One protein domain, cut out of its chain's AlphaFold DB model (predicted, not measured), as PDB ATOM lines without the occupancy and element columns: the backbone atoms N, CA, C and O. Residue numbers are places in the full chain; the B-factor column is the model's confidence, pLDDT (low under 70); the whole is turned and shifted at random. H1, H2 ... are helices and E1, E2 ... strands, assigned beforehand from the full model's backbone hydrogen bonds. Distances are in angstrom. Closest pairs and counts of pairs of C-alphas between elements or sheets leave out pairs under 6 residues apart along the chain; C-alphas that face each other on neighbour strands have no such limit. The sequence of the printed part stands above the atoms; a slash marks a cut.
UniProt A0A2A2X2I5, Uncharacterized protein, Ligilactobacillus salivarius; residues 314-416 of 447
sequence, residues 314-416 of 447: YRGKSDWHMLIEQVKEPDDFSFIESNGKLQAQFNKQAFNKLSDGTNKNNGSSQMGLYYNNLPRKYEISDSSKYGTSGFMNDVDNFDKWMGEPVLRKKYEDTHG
ATOM      1  N   TYR A 314      23.897   4.431 -20.422       69.00
ATOM      2  CA  TYR A 314      22.796   3.892 -21.216       69.00
ATOM      3  C   TYR A 314      21.463   3.940 -20.459       69.00
ATOM      4  O   TYR A 314      20.480   4.490 -20.957       69.00
ATOM      5  N   ARG A 315      21.442   3.429 -19.223       71.00
ATOM      6  CA  ARG A 315      20.262   3.485 -18.353       71.00
ATOM      7  C   ARG A 315      19.908   4.925 -17.995       71.00
ATOM      8  O   ARG A 315      18.738   5.289 -18.060       71.00
ATOM      9  N   GLY A 316      20.919   5.742 -17.694       73.81
ATOM     10  CA  GLY A 316      20.766   7.162 -17.416       73.81
ATOM     11  C   GLY A 316      19.977   7.869 -18.510       73.81
ATOM     12  O   GLY A 316      18.994   8.522 -18.195       73.81
ATOM     13  N   LYS A 317      20.328   7.680 -19.788       80.88
ATOM     14  CA  LYS A 317      19.598   8.300 -20.907       80.88
ATOM     15  C   LYS A 317      18.108   7.952 -20.904       80.88
ATOM     16  O   LYS A 317      17.276   8.847 -20.997       80.88
ATOM     17  N   SER A 318      17.761   6.671 -20.763       75.56
ATOM     18  CA  SER A 318      16.356   6.234 -20.756       75.56
ATOM     19  C   SER A 318      15.580   6.791 -19.560       75.56
ATOM     20  O   SER A 318      14.468   7.288 -19.731       75.56
ATOM     21  N   ASP A 319      16.170   6.729 -18.363       79.88
ATOM     22  CA  ASP A 319      15.572   7.274 -17.139       79.88
ATOM     23  C   ASP A 319      15.321   8.785 -17.310       79.88
ATOM     24  O   ASP A 319      14.225   9.291 -17.063       79.88
ATOM     25  N   TRP A 320      16.323   9.507 -17.817       87.88
ATOM     26  CA  TRP A 320      16.248  10.943 -18.059       87.88
ATOM     27  C   TRP A 320      15.224  11.333 -19.132       87.88
ATOM     28  O   TRP A 320      14.500  12.304 -18.917       87.88
ATOM     29  N   HIS A 321      15.094  10.582 -20.231       85.81
ATOM     30  CA  HIS A 321      14.030  10.803 -21.221       85.81
ATOM     31  C   HIS A 321      12.646  10.749 -20.582       85.81
ATOM     32  O   HIS A 321      11.866  11.693 -20.705       85.81
ATOM     33  N   MET A 322      12.372   9.666 -19.852       83.56
ATOM     34  CA  MET A 322      11.082   9.456 -19.205       83.56
ATOM     35  C   MET A 322      10.766  10.583 -18.213       83.56
ATOM     36  O   MET A 322       9.637  11.074 -18.175       83.56
ATOM     37  N   LEU A 323      11.754  11.027 -17.428       89.50
ATOM     38  CA  LEU A 323      11.573  12.162 -16.526       89.50
ATOM     39  C   LEU A 323      11.247  13.446 -17.305       89.50
ATOM     40  O   LEU A 323      10.278  14.124 -16.968       89.50
ATOM     41  N   ILE A 324      12.016  13.778 -18.348       91.12
ATOM     42  CA  ILE A 324      11.852  15.024 -19.120       91.12
ATOM     43  C   ILE A 324      10.473  15.105 -19.793       91.12
ATOM     44  O   ILE A 324       9.867  16.182 -19.861       91.12
ATOM     45  N   GLU A 325       9.935  13.976 -20.249       86.25
ATOM     46  CA  GLU A 325       8.581  13.907 -20.806       86.25
ATOM     47  C   GLU A 325       7.498  14.225 -19.763       86.25
ATOM     48  O   GLU A 325       6.501  14.876 -20.082       86.25
ATOM     49  N   GLN A 326       7.701  13.829 -18.504       85.81
ATOM     50  CA  GLN A 326       6.702  13.946 -17.435       85.81
ATOM     51  C   GLN A 326       6.749  15.272 -16.662       85.81
ATOM     52  O   GLN A 326       5.740  15.680 -16.070       85.81
ATOM     53  N   VAL A 327       7.904  15.940 -16.631       88.94
ATOM     54  CA  VAL A 327       8.087  17.204 -15.900       88.94
ATOM     55  C   VAL A 327       7.473  18.397 -16.634       88.94
ATOM     56  O   VAL A 327       7.438  18.466 -17.870       88.94
ATOM     57  N   LYS A 328       6.980  19.353 -15.843       87.38
ATOM     58  CA  LYS A 328       6.313  20.579 -16.281       87.38
ATOM     59  C   LYS A 328       6.915  21.803 -15.593       87.38
ATOM     60  O   LYS A 328       7.247  21.762 -14.408       87.38
ATOM     61  N   GLU A 329       7.019  22.887 -16.351       85.88
ATOM     62  CA  GLU A 329       7.437  24.194 -15.847       85.88
ATOM     63  C   GLU A 329       6.252  24.907 -15.160       85.88
ATOM     64  O   GLU A 329       5.116  24.750 -15.623       85.88
ATOM     65  N   PRO A 330       6.466  25.680 -14.074       85.62
ATOM     66  CA  PRO A 330       7.733  25.913 -13.361       85.62
ATOM     67  C   PRO A 330       7.986  24.979 -12.167       85.62
ATOM     68  O   PRO A 330       9.063  25.016 -11.571       85.62
ATOM     69  N   ASP A 331       7.000  24.166 -11.789       84.81
ATOM     70  CA  ASP A 331       7.009  23.474 -10.497       84.81
ATOM     71  C   ASP A 331       8.061  22.356 -10.438       84.81
ATOM     72  O   ASP A 331       8.851  22.266  -9.493       84.81
ATOM     73  N   ASP A 332       8.119  21.509 -11.467       88.88
ATOM     74  CA  ASP A 332       9.062  20.388 -11.490       88.88
ATOM     75  C   ASP A 332      10.454  20.829 -11.923       88.88
ATOM     76  O   ASP A 332      11.463  20.326 -11.425       88.88
ATOM     77  N   PHE A 333      10.507  21.747 -12.881       91.88
ATOM     78  CA  PHE A 333      11.747  22.240 -13.445       91.88
ATOM     79  C   PHE A 333      11.550  23.629 -14.057       91.88
ATOM     80  O   PHE A 333      10.423  24.033 -14.327       91.88
ATOM     81  N   SER A 334      12.641  24.355 -14.280       92.44
ATOM     82  CA  SER A 334      12.625  25.662 -14.949       92.44
ATOM     83  C   SER A 334      13.887  25.869 -15.773       92.44
ATOM     84  O   SER A 334      14.935  25.288 -15.469       92.44
ATOM     85  N   PHE A 335      13.795  26.700 -16.809       94.00
ATOM     86  CA  PHE A 335      14.959  27.114 -17.580       94.00
ATOM     87  C   PHE A 335      15.486  28.460 -17.095       94.00
ATOM     88  O   PHE A 335      14.733  29.398 -16.845       94.00
ATOM     89  N   ILE A 336      16.806  28.553 -16.972       90.81
ATOM     90  CA  ILE A 336      17.507  29.757 -16.545       90.81
ATOM     91  C   ILE A 336      18.597  30.036 -17.563       90.81
ATOM     92  O   ILE A 336      19.513  29.234 -17.749       90.81
ATOM     93  N   GLU A 337      18.516  31.193 -18.202       88.75
ATOM     94  CA  GLU A 337      19.583  31.693 -19.055       88.75
ATOM     95  C   GLU A 337      20.460  32.656 -18.250       88.75
ATOM     96  O   GLU A 337      19.984  33.641 -17.684       88.75
ATOM     97  N   SER A 338      21.753  32.353 -18.155       81.12
ATOM     98  CA  SER A 338      22.717  33.187 -17.437       81.12
ATOM     99  C   SER A 338      24.083  33.106 -18.101       81.12
ATOM    100  O   SER A 338      24.547  32.024 -18.454       81.12
ATOM    101  N   ASN A 339      24.738  34.257 -18.279       80.94
ATOM    102  CA  ASN A 339      26.064  34.367 -18.900       80.94
ATOM    103  C   ASN A 339      26.174  33.650 -20.263       80.94
ATOM    104  O   ASN A 339      27.195  33.033 -20.561       80.94
ATOM    105  N   GLY A 340      25.114  33.707 -21.079       81.31
ATOM    106  CA  GLY A 340      25.065  33.063 -22.397       81.31
ATOM    107  C   GLY A 340      24.965  31.535 -22.362       81.31
ATOM    108  O   GLY A 340      25.142  30.898 -23.395       81.31
ATOM    109  N   LYS A 341      24.697  30.943 -21.192       87.94
ATOM    110  CA  LYS A 341      24.437  29.513 -21.030       87.94
ATOM    111  C   LYS A 341      22.992  29.279 -20.627       87.94
ATOM    112  O   LYS A 341      22.494  29.910 -19.692       87.94
ATOM    113  N   LEU A 342      22.354  28.326 -21.296       93.69
ATOM    114  CA  LEU A 342      21.035  27.839 -20.924       93.69
ATOM    115  C   LEU A 342      21.188  26.684 -19.932       93.69
ATOM    116  O   LEU A 342      21.865  25.692 -20.207       93.69
ATOM    117  N   GLN A 343      20.561  26.815 -18.768       93.25
ATOM    118  CA  GLN A 343      20.560  25.796 -17.725       93.25
ATOM    119  C   GLN A 343      19.128  25.343 -17.444       93.25
ATOM    120  O   GLN A 343      18.201  26.149 -17.463       93.25
ATOM    121  N   ALA A 344      18.950  24.060 -17.156       94.06
ATOM    122  CA  ALA A 344      17.700  23.492 -16.672       94.06
ATOM    123  C   ALA A 344      17.842  23.172 -15.179       94.06
ATOM    124  O   ALA A 344      18.665  22.341 -14.788       94.06
ATOM    125  N   GLN A 345      17.051  23.826 -14.333       92.50
ATOM    126  CA  GLN A 345      16.974  23.526 -12.909       92.50
ATOM    127  C   GLN A 345      15.887  22.479 -12.670       92.50
ATOM    128  O   GLN A 345      14.714  22.764 -12.884       92.50
ATOM    129  N   PHE A 346      16.266  21.301 -12.172       92.88
ATOM    130  CA  PHE A 346      15.337  20.254 -11.753       92.88
ATOM    131  C   PHE A 346      15.091  20.346 -10.250       92.88
ATOM    132  O   PHE A 346      16.012  20.170  -9.447       92.88
ATOM    133  N   ASN A 347      13.843  20.595  -9.860       90.31
ATOM    134  CA  ASN A 347      13.444  20.667  -8.462       90.31
ATOM    135  C   ASN A 347      13.198  19.258  -7.911       90.31
ATOM    136  O   ASN A 347      12.787  18.345  -8.624       90.31
ATOM    137  N   LYS A 348      13.349  19.076  -6.596       87.56
ATOM    138  CA  LYS A 348      13.067  17.801  -5.915       87.56
ATOM    139  C   LYS A 348      11.658  17.262  -6.212       87.56
ATOM    140  O   LYS A 348      11.451  16.049  -6.228       87.56
ATOM    141  N   GLN A 349      10.692  18.151  -6.455       86.06
ATOM    142  CA  GLN A 349       9.325  17.783  -6.830       86.06
ATOM    143  C   GLN A 349       9.252  16.944  -8.110       86.06
ATOM    144  O   GLN A 349       8.463  16.000  -8.131       86.06
ATOM    145  N   ALA A 350      10.125  17.187  -9.096       88.25
ATOM    146  CA  ALA A 350      10.217  16.360 -10.300       88.25
ATOM    147  C   ALA A 350      10.414  14.877  -9.956       88.25
ATOM    148  O   ALA A 350       9.763  14.001 -10.517       88.25
ATOM    149  N   PHE A 351      11.259  14.597  -8.963       87.75
ATOM    150  CA  PHE A 351      11.605  13.237  -8.550       87.75
ATOM    151  C   PHE A 351      10.594  12.622  -7.578       87.75
ATOM    152  O   PHE A 351      10.510  11.400  -7.471       87.75
ATOM    153  N   ASN A 352       9.782  13.434  -6.890       81.69
ATOM    154  CA  ASN A 352       8.669  12.916  -6.087       81.69
ATOM    155  C   ASN A 352       7.626  12.204  -6.961       81.69
ATOM    156  O   ASN A 352       6.977  11.281  -6.481       81.69
ATOM    157  N   LYS A 353       7.491  12.592  -8.236       77.88
ATOM    158  CA  LYS A 353       6.585  11.932  -9.192       77.88
ATOM    159  C   LYS A 353       6.986  10.492  -9.507       77.88
ATOM    160  O   LYS A 353       6.138   9.693  -9.884       77.88
ATOM    161  N   LEU A 354       8.261  10.171  -9.309       75.44
ATOM    162  CA  LEU A 354       8.829   8.838  -9.487       75.44
ATOM    163  C   LEU A 354       8.853   8.031  -8.179       75.44
ATOM    164  O   LEU A 354       9.361   6.912  -8.147       75.44
ATOM    165  N   SER A 355       8.362   8.604  -7.076       68.56
ATOM    166  CA  SER A 355       8.375   7.958  -5.770       68.56
ATOM    167  C   SER A 355       7.189   7.014  -5.595       68.56
ATOM    168  O   SER A 355       6.052   7.380  -5.872       68.56
ATOM    169  N   ASP A 356       7.439   5.830  -5.032       65.75
ATOM    170  CA  ASP A 356       6.388   4.901  -4.585       65.75
ATOM    171  C   ASP A 356       5.990   5.105  -3.105       65.75
ATOM    172  O   ASP A 356       5.260   4.299  -2.529       65.75
ATOM    173  N   GLY A 357       6.487   6.172  -2.465       58.62
ATOM    174  CA  GLY A 357       6.207   6.498  -1.064       58.62
ATOM    175  C   GLY A 357       6.983   5.671  -0.030       58.62
ATOM    176  O   GLY A 357       6.806   5.883   1.170       58.62
ATOM    177  N   THR A 358       7.865   4.756  -0.442       60.84
ATOM    178  CA  THR A 358       8.723   4.007   0.487       60.84
ATOM    179  C   THR A 358       9.987   4.786   0.859       60.84
ATOM    180  O   THR A 358      10.518   5.578   0.081       60.84
ATOM    181  N   ASN A 359      10.557   4.505   2.039       59.62
ATOM    182  CA  ASN A 359      11.825   5.114   2.468       59.62
ATOM    183  C   ASN A 359      12.987   4.861   1.489       59.62
ATOM    184  O   ASN A 359      13.928   5.649   1.453       59.62
ATOM    185  N   LYS A 360      12.930   3.778   0.703       56.50
ATOM    186  CA  LYS A 360      13.962   3.432  -0.285       56.50
ATOM    187  C   LYS A 360      13.807   4.211  -1.594       56.50
ATOM    188  O   LYS A 360      14.821   4.602  -2.158       56.50
ATOM    189  N   ASN A 361      12.576   4.510  -2.004       63.19
ATOM    190  CA  ASN A 361      12.259   5.178  -3.268       63.19
ATOM    191  C   ASN A 361      11.579   6.541  -3.044       63.19
ATOM    192  O   ASN A 361      10.693   6.929  -3.800       63.19
ATOM    193  N   ASN A 362      11.970   7.288  -2.009       74.94
ATOM    194  CA  ASN A 362      11.499   8.660  -1.811       74.94
ATOM    195  C   ASN A 362      12.151   9.625  -2.826       74.94
ATOM    196  O   ASN A 362      13.180   9.306  -3.426       74.94
ATOM    197  N   GLY A 363      11.591  10.825  -3.001       76.75
ATOM    198  CA  GLY A 363      12.105  11.775  -3.995       76.75
ATOM    199  C   GLY A 363      13.555  12.221  -3.781       76.75
ATOM    200  O   GLY A 363      14.227  12.526  -4.758       76.75
ATOM    201  N   SER A 364      14.088  12.208  -2.549       78.50
ATOM    202  CA  SER A 364      15.523  12.469  -2.326       78.50
ATOM    203  C   SER A 364      16.389  11.338  -2.884       78.50
ATOM    204  O   SER A 364      17.406  11.602  -3.519       78.50
ATOM    205  N   SER A 365      15.989  10.084  -2.649       75.75
ATOM    206  CA  SER A 365      16.690   8.910  -3.174       75.75
ATOM    207  C   SER A 365      16.651   8.879  -4.703       75.75
ATOM    208  O   SER A 365      17.677   8.626  -5.328       75.75
ATOM    209  N   GLN A 366      15.497   9.193  -5.302       81.50
ATOM    210  CA  GLN A 366      15.344   9.277  -6.758       81.50
ATOM    211  C   GLN A 366      16.180  10.418  -7.350       81.50
ATOM    212  O   GLN A 366      16.926  10.202  -8.298       81.50
ATOM    213  N   MET A 367      16.152  11.605  -6.741       86.19
ATOM    214  CA  MET A 367      17.001  12.730  -7.148       86.19
ATOM    215  C   MET A 367      18.490  12.360  -7.124       86.19
ATOM    216  O   MET A 367      19.208  12.636  -8.083       86.19
ATOM    217  N   GLY A 368      18.947  11.686  -6.064       79.06
ATOM    218  CA  GLY A 368      20.323  11.201  -5.965       79.06
ATOM    219  C   GLY A 368      20.671  10.168  -7.037       79.06
ATOM    220  O   GLY A 368      21.764  10.216  -7.594       79.06
ATOM    221  N   LEU A 369      19.746   9.265  -7.373       76.44
ATOM    222  CA  LEU A 369      19.935   8.282  -8.442       76.44
ATOM    223  C   LEU A 369      20.104   8.956  -9.810       76.44
ATOM    224  O   LEU A 369      21.069   8.667 -10.513       76.44
ATOM    225  N   TYR A 370      19.224   9.896 -10.158       83.81
ATOM    226  CA  TYR A 370      19.300  10.626 -11.428       83.81
ATOM    227  C   TYR A 370      20.564  11.477 -11.530       83.81
ATOM    228  O   TYR A 370      21.209  11.494 -12.577       83.81
ATOM    229  N   TYR A 371      20.944  12.135 -10.434       82.62
ATOM    230  CA  TYR A 371      22.186  12.894 -10.358       82.62
ATOM    231  C   TYR A 371      23.424  12.002 -10.527       82.62
ATOM    232  O   TYR A 371      24.341  12.350 -11.265       82.62
ATOM    233  N   ASN A 372      23.448  10.829  -9.890       74.94
ATOM    234  CA  ASN A 372      24.567   9.888  -9.998       74.94
ATOM    235  C   ASN A 372      24.668   9.224 -11.379       74.94
ATOM    236  O   ASN A 372      25.761   8.824 -11.769       74.94
ATOM    237  N   ASN A 373      23.560   9.132 -12.121       76.12
ATOM    238  CA  ASN A 373      23.550   8.655 -13.504       76.12
ATOM    239  C   ASN A 373      24.094   9.699 -14.501       76.12
ATOM    240  O   ASN A 373      24.314   9.360 -15.664       76.12
ATOM    241  N   LEU A 374      24.305  10.959 -14.088       79.00
ATOM    242  CA  LEU A 374      24.909  11.971 -14.953       79.00
ATOM    243  C   LEU A 374      26.427  11.760 -15.057       79.00
ATOM    244  O   LEU A 374      27.140  11.857 -14.051       79.00
ATOM    245  N   PRO A 375      26.971  11.539 -16.262       74.00
ATOM    246  CA  PRO A 375      28.408  11.385 -16.423       74.00
ATOM    247  C   PRO A 375      29.206  12.647 -16.132       74.00
ATOM    248  O   PRO A 375      29.038  13.691 -16.765       74.00
ATOM    249  N   ARG A 376      30.202  12.486 -15.258       71.81
ATOM    250  CA  ARG A 376      31.124  13.556 -14.862       71.81
ATOM    251  C   ARG A 376      31.911  14.141 -16.031       71.81
ATOM    252  O   ARG A 376      32.081  15.351 -16.077       71.81
ATOM    253  N   LYS A 377      32.316  13.315 -17.004       71.62
ATOM    254  CA  LYS A 377      33.122  13.743 -18.165       71.62
ATOM    255  C   LYS A 377      32.448  14.783 -19.066       71.62
ATOM    256  O   LYS A 377      33.134  15.446 -19.832       71.62
ATOM    257  N   TYR A 378      31.121  14.890 -19.013       79.81
ATOM    258  CA  TYR A 378      30.379  15.868 -19.806       79.81
ATOM    259  C   TYR A 378      30.129  17.168 -19.044       79.81
ATOM    260  O   TYR A 378      29.547  18.075 -19.621       79.81
ATOM    261  N   GLU A 379      30.527  17.266 -17.769       83.31
ATOM    262  CA  GLU A 379      30.342  18.474 -16.953       83.31
ATOM    263  C   GLU A 379      28.890  18.995 -16.991       83.31
ATOM    264  O   GLU A 379      28.627  20.193 -17.067       83.31
ATOM    265  N   ILE A 380      27.926  18.068 -16.979       87.94
ATOM    266  CA  ILE A 380      26.494  18.379 -17.108       87.94
ATOM    267  C   ILE A 380      25.996  19.141 -15.884       87.94
ATOM    268  O   ILE A 380      25.240  20.100 -16.006       87.94
ATOM    269  N   SER A 381      26.399  18.692 -14.697       85.25
ATOM    270  CA  SER A 381      25.958  19.258 -13.431       85.25
ATOM    271  C   SER A 381      27.139  19.456 -12.494       85.25
ATOM    272  O   SER A 381      27.965  18.559 -12.296       85.25
ATOM    273  N   ASP A 382      27.197  20.644 -11.906       75.81
ATOM    274  CA  ASP A 382      28.194  21.036 -10.919       75.81
ATOM    275  C   ASP A 382      27.801  20.473  -9.543       75.81
ATOM    276  O   ASP A 382      26.671  20.648  -9.081       75.81
ATOM    277  N   SER A 383      28.728  19.787  -8.874       68.44
ATOM    278  CA  SER A 383      28.495  19.209  -7.545       68.44
ATOM    279  C   SER A 383      28.213  20.241  -6.465       68.44
ATOM    280  O   SER A 383      27.468  19.939  -5.536       68.44
ATOM    281  N   SER A 384      28.703  21.473  -6.613       66.12
ATOM    282  CA  SER A 384      28.352  22.581  -5.720       66.12
ATOM    283  C   SER A 384      26.889  23.021  -5.862       66.12
ATOM    284  O   SER A 384      26.334  23.638  -4.954       66.12
ATOM    285  N   LYS A 385      26.247  22.673  -6.983       67.38
ATOM    286  CA  LYS A 385      24.853  23.002  -7.299       67.38
ATOM    287  C   LYS A 385      23.881  21.862  -6.991       67.38
ATOM    288  O   LYS A 385      22.698  21.985  -7.303       67.38
ATOM    289  N   TYR A 386      24.350  20.772  -6.381       77.44
ATOM    290  CA  TYR A 386      23.495  19.709  -5.862       77.44
ATOM    291  C   TYR A 386      23.071  20.030  -4.425       77.44
ATOM    292  O   TYR A 386      23.900  20.085  -3.517       77.44
ATOM    293  N   GLY A 387      21.774  20.244  -4.209       75.00
ATOM    294  CA  GLY A 387      21.220  20.600  -2.905       75.00
ATOM    295  C   GLY A 387      20.013  19.754  -2.519       75.00
ATOM    296  O   GLY A 387      19.512  18.933  -3.280       75.00
ATOM    297  N   THR A 388      19.480  19.990  -1.321       73.50
ATOM    298  CA  THR A 388      18.272  19.300  -0.830       73.50
ATOM    299  C   THR A 388      17.007  19.628  -1.628       73.50
ATOM    300  O   THR A 388      16.000  18.937  -1.473       73.50
ATOM    301  N   SER A 389      17.036  20.686  -2.440       80.94
ATOM    302  CA  SER A 389      15.912  21.190  -3.232       80.94
ATOM    303  C   SER A 389      15.968  20.813  -4.712       80.94
ATOM    304  O   SER A 389      14.970  21.027  -5.396       80.94
ATOM    305  N   GLY A 390      17.077  20.264  -5.214       86.62
ATOM    306  CA  GLY A 390      17.267  20.014  -6.642       86.62
ATOM    307  C   GLY A 390      18.714  20.189  -7.099       86.62
ATOM    308  O   GLY A 390      19.623  20.329  -6.277       86.62
ATOM    309  N   PHE A 391      18.909  20.199  -8.417       91.19
ATOM    310  CA  PHE A 391      20.192  20.498  -9.058       91.19
ATOM    311  C   PHE A 391      20.008  21.107 -10.456       91.19
ATOM    312  O   PHE A 391      18.920  21.067 -11.030       91.19
ATOM    313  N   MET A 392      21.078  21.704 -10.986       91.12
ATOM    314  CA  MET A 392      21.096  22.339 -12.307       91.12
ATOM    315  C   MET A 392      21.877  21.507 -13.319       91.12
ATOM    316  O   MET A 392      22.974  21.039 -13.008       91.12
ATOM    317  N   ASN A 393      21.346  21.423 -14.536       93.44
ATOM    318  CA  ASN A 393      21.997  20.824 -15.693       93.44
ATOM    319  C   ASN A 393      22.279  21.899 -16.748       93.44
ATOM    320  O   ASN A 393      21.396  22.684 -17.085       93.44
ATOM    321  N   ASP A 394      23.493  21.928 -17.282       93.75
ATOM    322  CA  ASP A 394      23.826  22.678 -18.492       93.75
ATOM    323  C   ASP A 394      23.170  21.992 -19.704       93.75
ATOM    324  O   ASP A 394      23.369  20.793 -19.915       93.75
ATOM    325  N   VAL A 395      22.337  22.726 -20.452       94.62
ATOM    326  CA  VAL A 395      21.509  22.152 -21.527       94.62
ATOM    327  C   VAL A 395      22.364  21.615 -22.672       94.62
ATOM    328  O   VAL A 395      22.081  20.532 -23.175       94.62
ATOM    329  N   ASP A 396      23.428  22.321 -23.050       93.38
ATOM    330  CA  ASP A 396      24.288  21.913 -24.163       93.38
ATOM    331  C   ASP A 396      25.076  20.652 -23.830       93.38
ATOM    332  O   ASP A 396      25.128  19.706 -24.618       93.38
ATOM    333  N   ASN A 397      25.651  20.611 -22.631       92.25
ATOM    334  CA  ASN A 397      26.377  19.440 -22.160       92.25
ATOM    335  C   ASN A 397      25.453  18.231 -21.969       92.25
ATOM    336  O   ASN A 397      25.837  17.103 -22.294       92.25
ATOM    337  N   PHE A 398      24.237  18.458 -21.463       92.38
ATOM    338  CA  PHE A 398      23.228  17.415 -21.311       92.38
ATOM    339  C   PHE A 398      22.821  16.836 -22.671       92.38
ATOM    340  O   PHE A 398      22.900  15.626 -22.862       92.38
ATOM    341  N   ASP A 399      22.458  17.680 -23.636       91.81
ATOM    342  CA  ASP A 399      22.020  17.243 -24.965       91.81
ATOM    343  C   ASP A 399      23.161  16.577 -25.749       91.81
ATOM    344  O   ASP A 399      22.956  15.559 -26.416       91.81
ATOM    345  N   LYS A 400      24.402  17.061 -25.588       87.62
ATOM    346  CA  LYS A 400      25.602  16.387 -26.108       87.62
ATOM    347  C   LYS A 400      25.738  14.971 -25.553       87.62
ATOM    348  O   LYS A 400      26.069  14.052 -26.301       87.62
ATOM    349  N   TRP A 401      25.499  14.783 -24.256       86.25
ATOM    350  CA  TRP A 401      25.515  13.454 -23.652       86.25
ATOM    351  C   TRP A 401      24.371  12.580 -24.173       86.25
ATOM    352  O   TRP A 401      24.629  11.436 -24.562       86.25
ATOM    353  N   MET A 402      23.141  13.099 -24.223       82.88
ATOM    354  CA  MET A 402      21.975  12.380 -24.749       82.88
ATOM    355  C   MET A 402      22.204  11.938 -26.201       82.88
ATOM    356  O   MET A 402      21.876  10.803 -26.552       82.88
ATOM    357  N   GLY A 403      22.914  12.750 -26.986       81.50
ATOM    358  CA  GLY A 403      23.154  12.539 -28.414       81.50
ATOM    359  C   GLY A 403      22.043  13.123 -29.288       81.50
ATOM    360  O   GLY A 403      22.047  12.922 -30.499       81.50
ATOM    361  N   GLU A 404      21.106  13.844 -28.677       87.62
ATOM    362  CA  GLU A 404      19.987  14.517 -29.323       87.62
ATOM    363  C   GLU A 404      19.541  15.721 -28.464       87.62
ATOM    364  O   GLU A 404      19.822  15.747 -27.261       87.62
ATOM    365  N   PRO A 405      18.872  16.735 -29.047       91.06
ATOM    366  CA  PRO A 405      18.564  17.994 -28.367       91.06
ATOM    367  C   PRO A 405      17.345  17.883 -27.431       91.06
ATOM    368  O   PRO A 405      16.339  18.554 -27.643       91.06
ATOM    369  N   VAL A 406      17.391  17.010 -26.420       93.56
ATOM    370  CA  VAL A 406      16.244  16.695 -25.546       93.56
ATOM    371  C   VAL A 406      15.781  17.911 -24.740       93.56
ATOM    372  O   VAL A 406      14.612  18.300 -24.815       93.56
ATOM    373  N   LEU A 407      16.677  18.528 -23.965       94.38
ATOM    374  CA  LEU A 407      16.344  19.683 -23.133       94.38
ATOM    375  C   LEU A 407      16.171  20.941 -23.970       94.38
ATOM    376  O   LEU A 407      15.271  21.730 -23.688       94.38
ATOM    377  N   ARG A 408      16.976  21.117 -25.022       94.12
ATOM    378  CA  ARG A 408      16.811  22.236 -25.948       94.12
ATOM    379  C   ARG A 408      15.458  22.189 -26.648       94.12
ATOM    380  O   ARG A 408      14.775  23.206 -26.688       94.12
ATOM    381  N   LYS A 409      15.021  21.023 -27.124       91.62
ATOM    382  CA  LYS A 409      13.683  20.863 -27.705       91.62
ATOM    383  C   LYS A 409      12.595  21.133 -26.670       91.62
ATOM    384  O   LYS A 409      11.681  21.900 -26.943       91.62
ATOM    385  N   LYS A 410      12.728  20.596 -25.450       92.81
ATOM    386  CA  LYS A 410      11.786  20.884 -24.357       92.81
ATOM    387  C   LYS A 410      11.687  22.388 -24.073       92.81
ATOM    388  O   LYS A 410      10.583  22.882 -23.859       92.81
ATOM    389  N   TYR A 411      12.808  23.110 -24.088       92.19
ATOM    390  CA  TYR A 411      12.839  24.567 -23.944       92.19
ATOM    391  C   TYR A 411      12.072  25.257 -25.074       92.19
ATOM    392  O   TYR A 411      11.170  26.048 -24.796       92.19
ATOM    393  N   GLU A 412      12.394  24.919 -26.327       90.56
ATOM    394  CA  GLU A 412      11.768  25.496 -27.521       90.56
ATOM    395  C   GLU A 412      10.254  25.250 -27.562       90.56
ATOM    396  O   GLU A 412       9.496  26.186 -27.823       90.56
ATOM    397  N   ASP A 413       9.816  24.035 -27.233       88.19
ATOM    398  CA  ASP A 413       8.404  23.655 -27.178       88.19
ATOM    399  C   ASP A 413       7.675  24.417 -26.060       88.19
ATOM    400  O   ASP A 413       6.616  25.001 -26.279       88.19
ATOM    401  N   THR A 414       8.266  24.477 -24.860       86.12
ATOM    402  CA  THR A 414       7.643  25.135 -23.694       86.12
ATOM    403  C   THR A 414       7.529  26.654 -23.882       86.12
ATOM    404  O   THR A 414       6.567  27.264 -23.418       86.12
ATOM    405  N   HIS A 415       8.466  27.265 -24.614       86.94
ATOM    406  CA  HIS A 415       8.504  28.709 -24.873       86.94
ATOM    407  C   HIS A 415       7.882  29.107 -26.229       86.94
ATOM    408  O   HIS A 415       7.984  30.268 -26.642       86.94
ATOM    409  N   GLY A 416       7.235  28.170 -26.936       81.56
ATOM    410  CA  GLY A 416       6.548  28.418 -28.211       81.56
ATOM    411  C   GLY A 416       7.477  28.856 -29.351       81.56
ATOM    412  O   GLY A 416       7.060  29.584 -30.255       81.56
TER     413      GLY A 416
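This is residues 314 to 416 of the 447 residues of an uncharacterized protein of Ligilactobacillus salivarius (UniProt A0A2A2X2I5). A small, twisted wall of three antiparallel strands has its helices gathered over one face: H3 lies over E3, H5 crosses E1 and E2, and H4 stands beside the strands between E3 and H5 in the chain. H1 runs farther out on that side, in nearly the same direction as H5, while short H2 grazes the sheet after E2. The 103 printed residues have five named helices and three named strands, in the order H1 E1 E2 H2 H3 E3 H4 H5, and the sheet order is E1 E2 E3. The class is mixed, helices and strands; the whole is compact, with a radius of gyration of the C-alphas of 12.9 A and spans of 39 by 31 by 25 A.

E1, residues 333 to 338, is 16.0 A long and begins with C-alpha 333 at (11.747, 22.240, -13.445). E2, residues 341 to 347, is 18.9 A long, and E3, residues 390 to 394, 13.8 A. H3 spans residues 363 to 372 over 14.0 A, H4 residues 395 to 402 over 10.3 A, and H2 residues 348 to 352. H5, residues 406 to 414, measures 12.2 A and ends with C-alpha 414 at (7.643, 25.135, -23.694). H1, residues 314 to 326, is the longest helix at 19.3 A and begins with C-alpha 314 at (22.796, 3.892, -21.216).

E1 and E2 form a hairpin, with N 336 and O 343 within hydrogen-bond range at 2.8 A. E2 and E3 are antiparallel at 157 degrees, with N 344 and O 393 at 2.8 A. The sheet is only just strongly twisted, its C-alphas up to 4.5 A off the best plane. H3, H4 and H5 are on the same face. H3 runs along the strands over E3 at a height over the sheet of 9.7 A. H4 is over none of them, at 7.0 A. H5 runs across the strands at 9.6 A, only just over E1 and E2, with 3 C-alphas on each. H4 and H5 touch at Asp 399 and Val 406, their closest C-alphas, 5.8 A apart. H1 touches H5 with residues 321 to 324 alone, at a shallow tilt of 7 degrees; the closest C-alphas, Ile 324 and Leu 407, are 7.6 A apart. H2 touches H3, the closest C-alphas being Asn 352 and Gly 363 at 4.2 A. In each of the five helices every O i to N i+4 pair is within hydrogen-bond range.

The two C-alphas farthest apart, those of Gly 340 and Thr 358, are 40.4 A apart. The printed part has no cut, and the link H3 to E3, residues 373 to 389, is long. Mean pLDDT of the printed part is 82.9; residue 314, residues 355 to 361 and residues 383 to 385 are under 70.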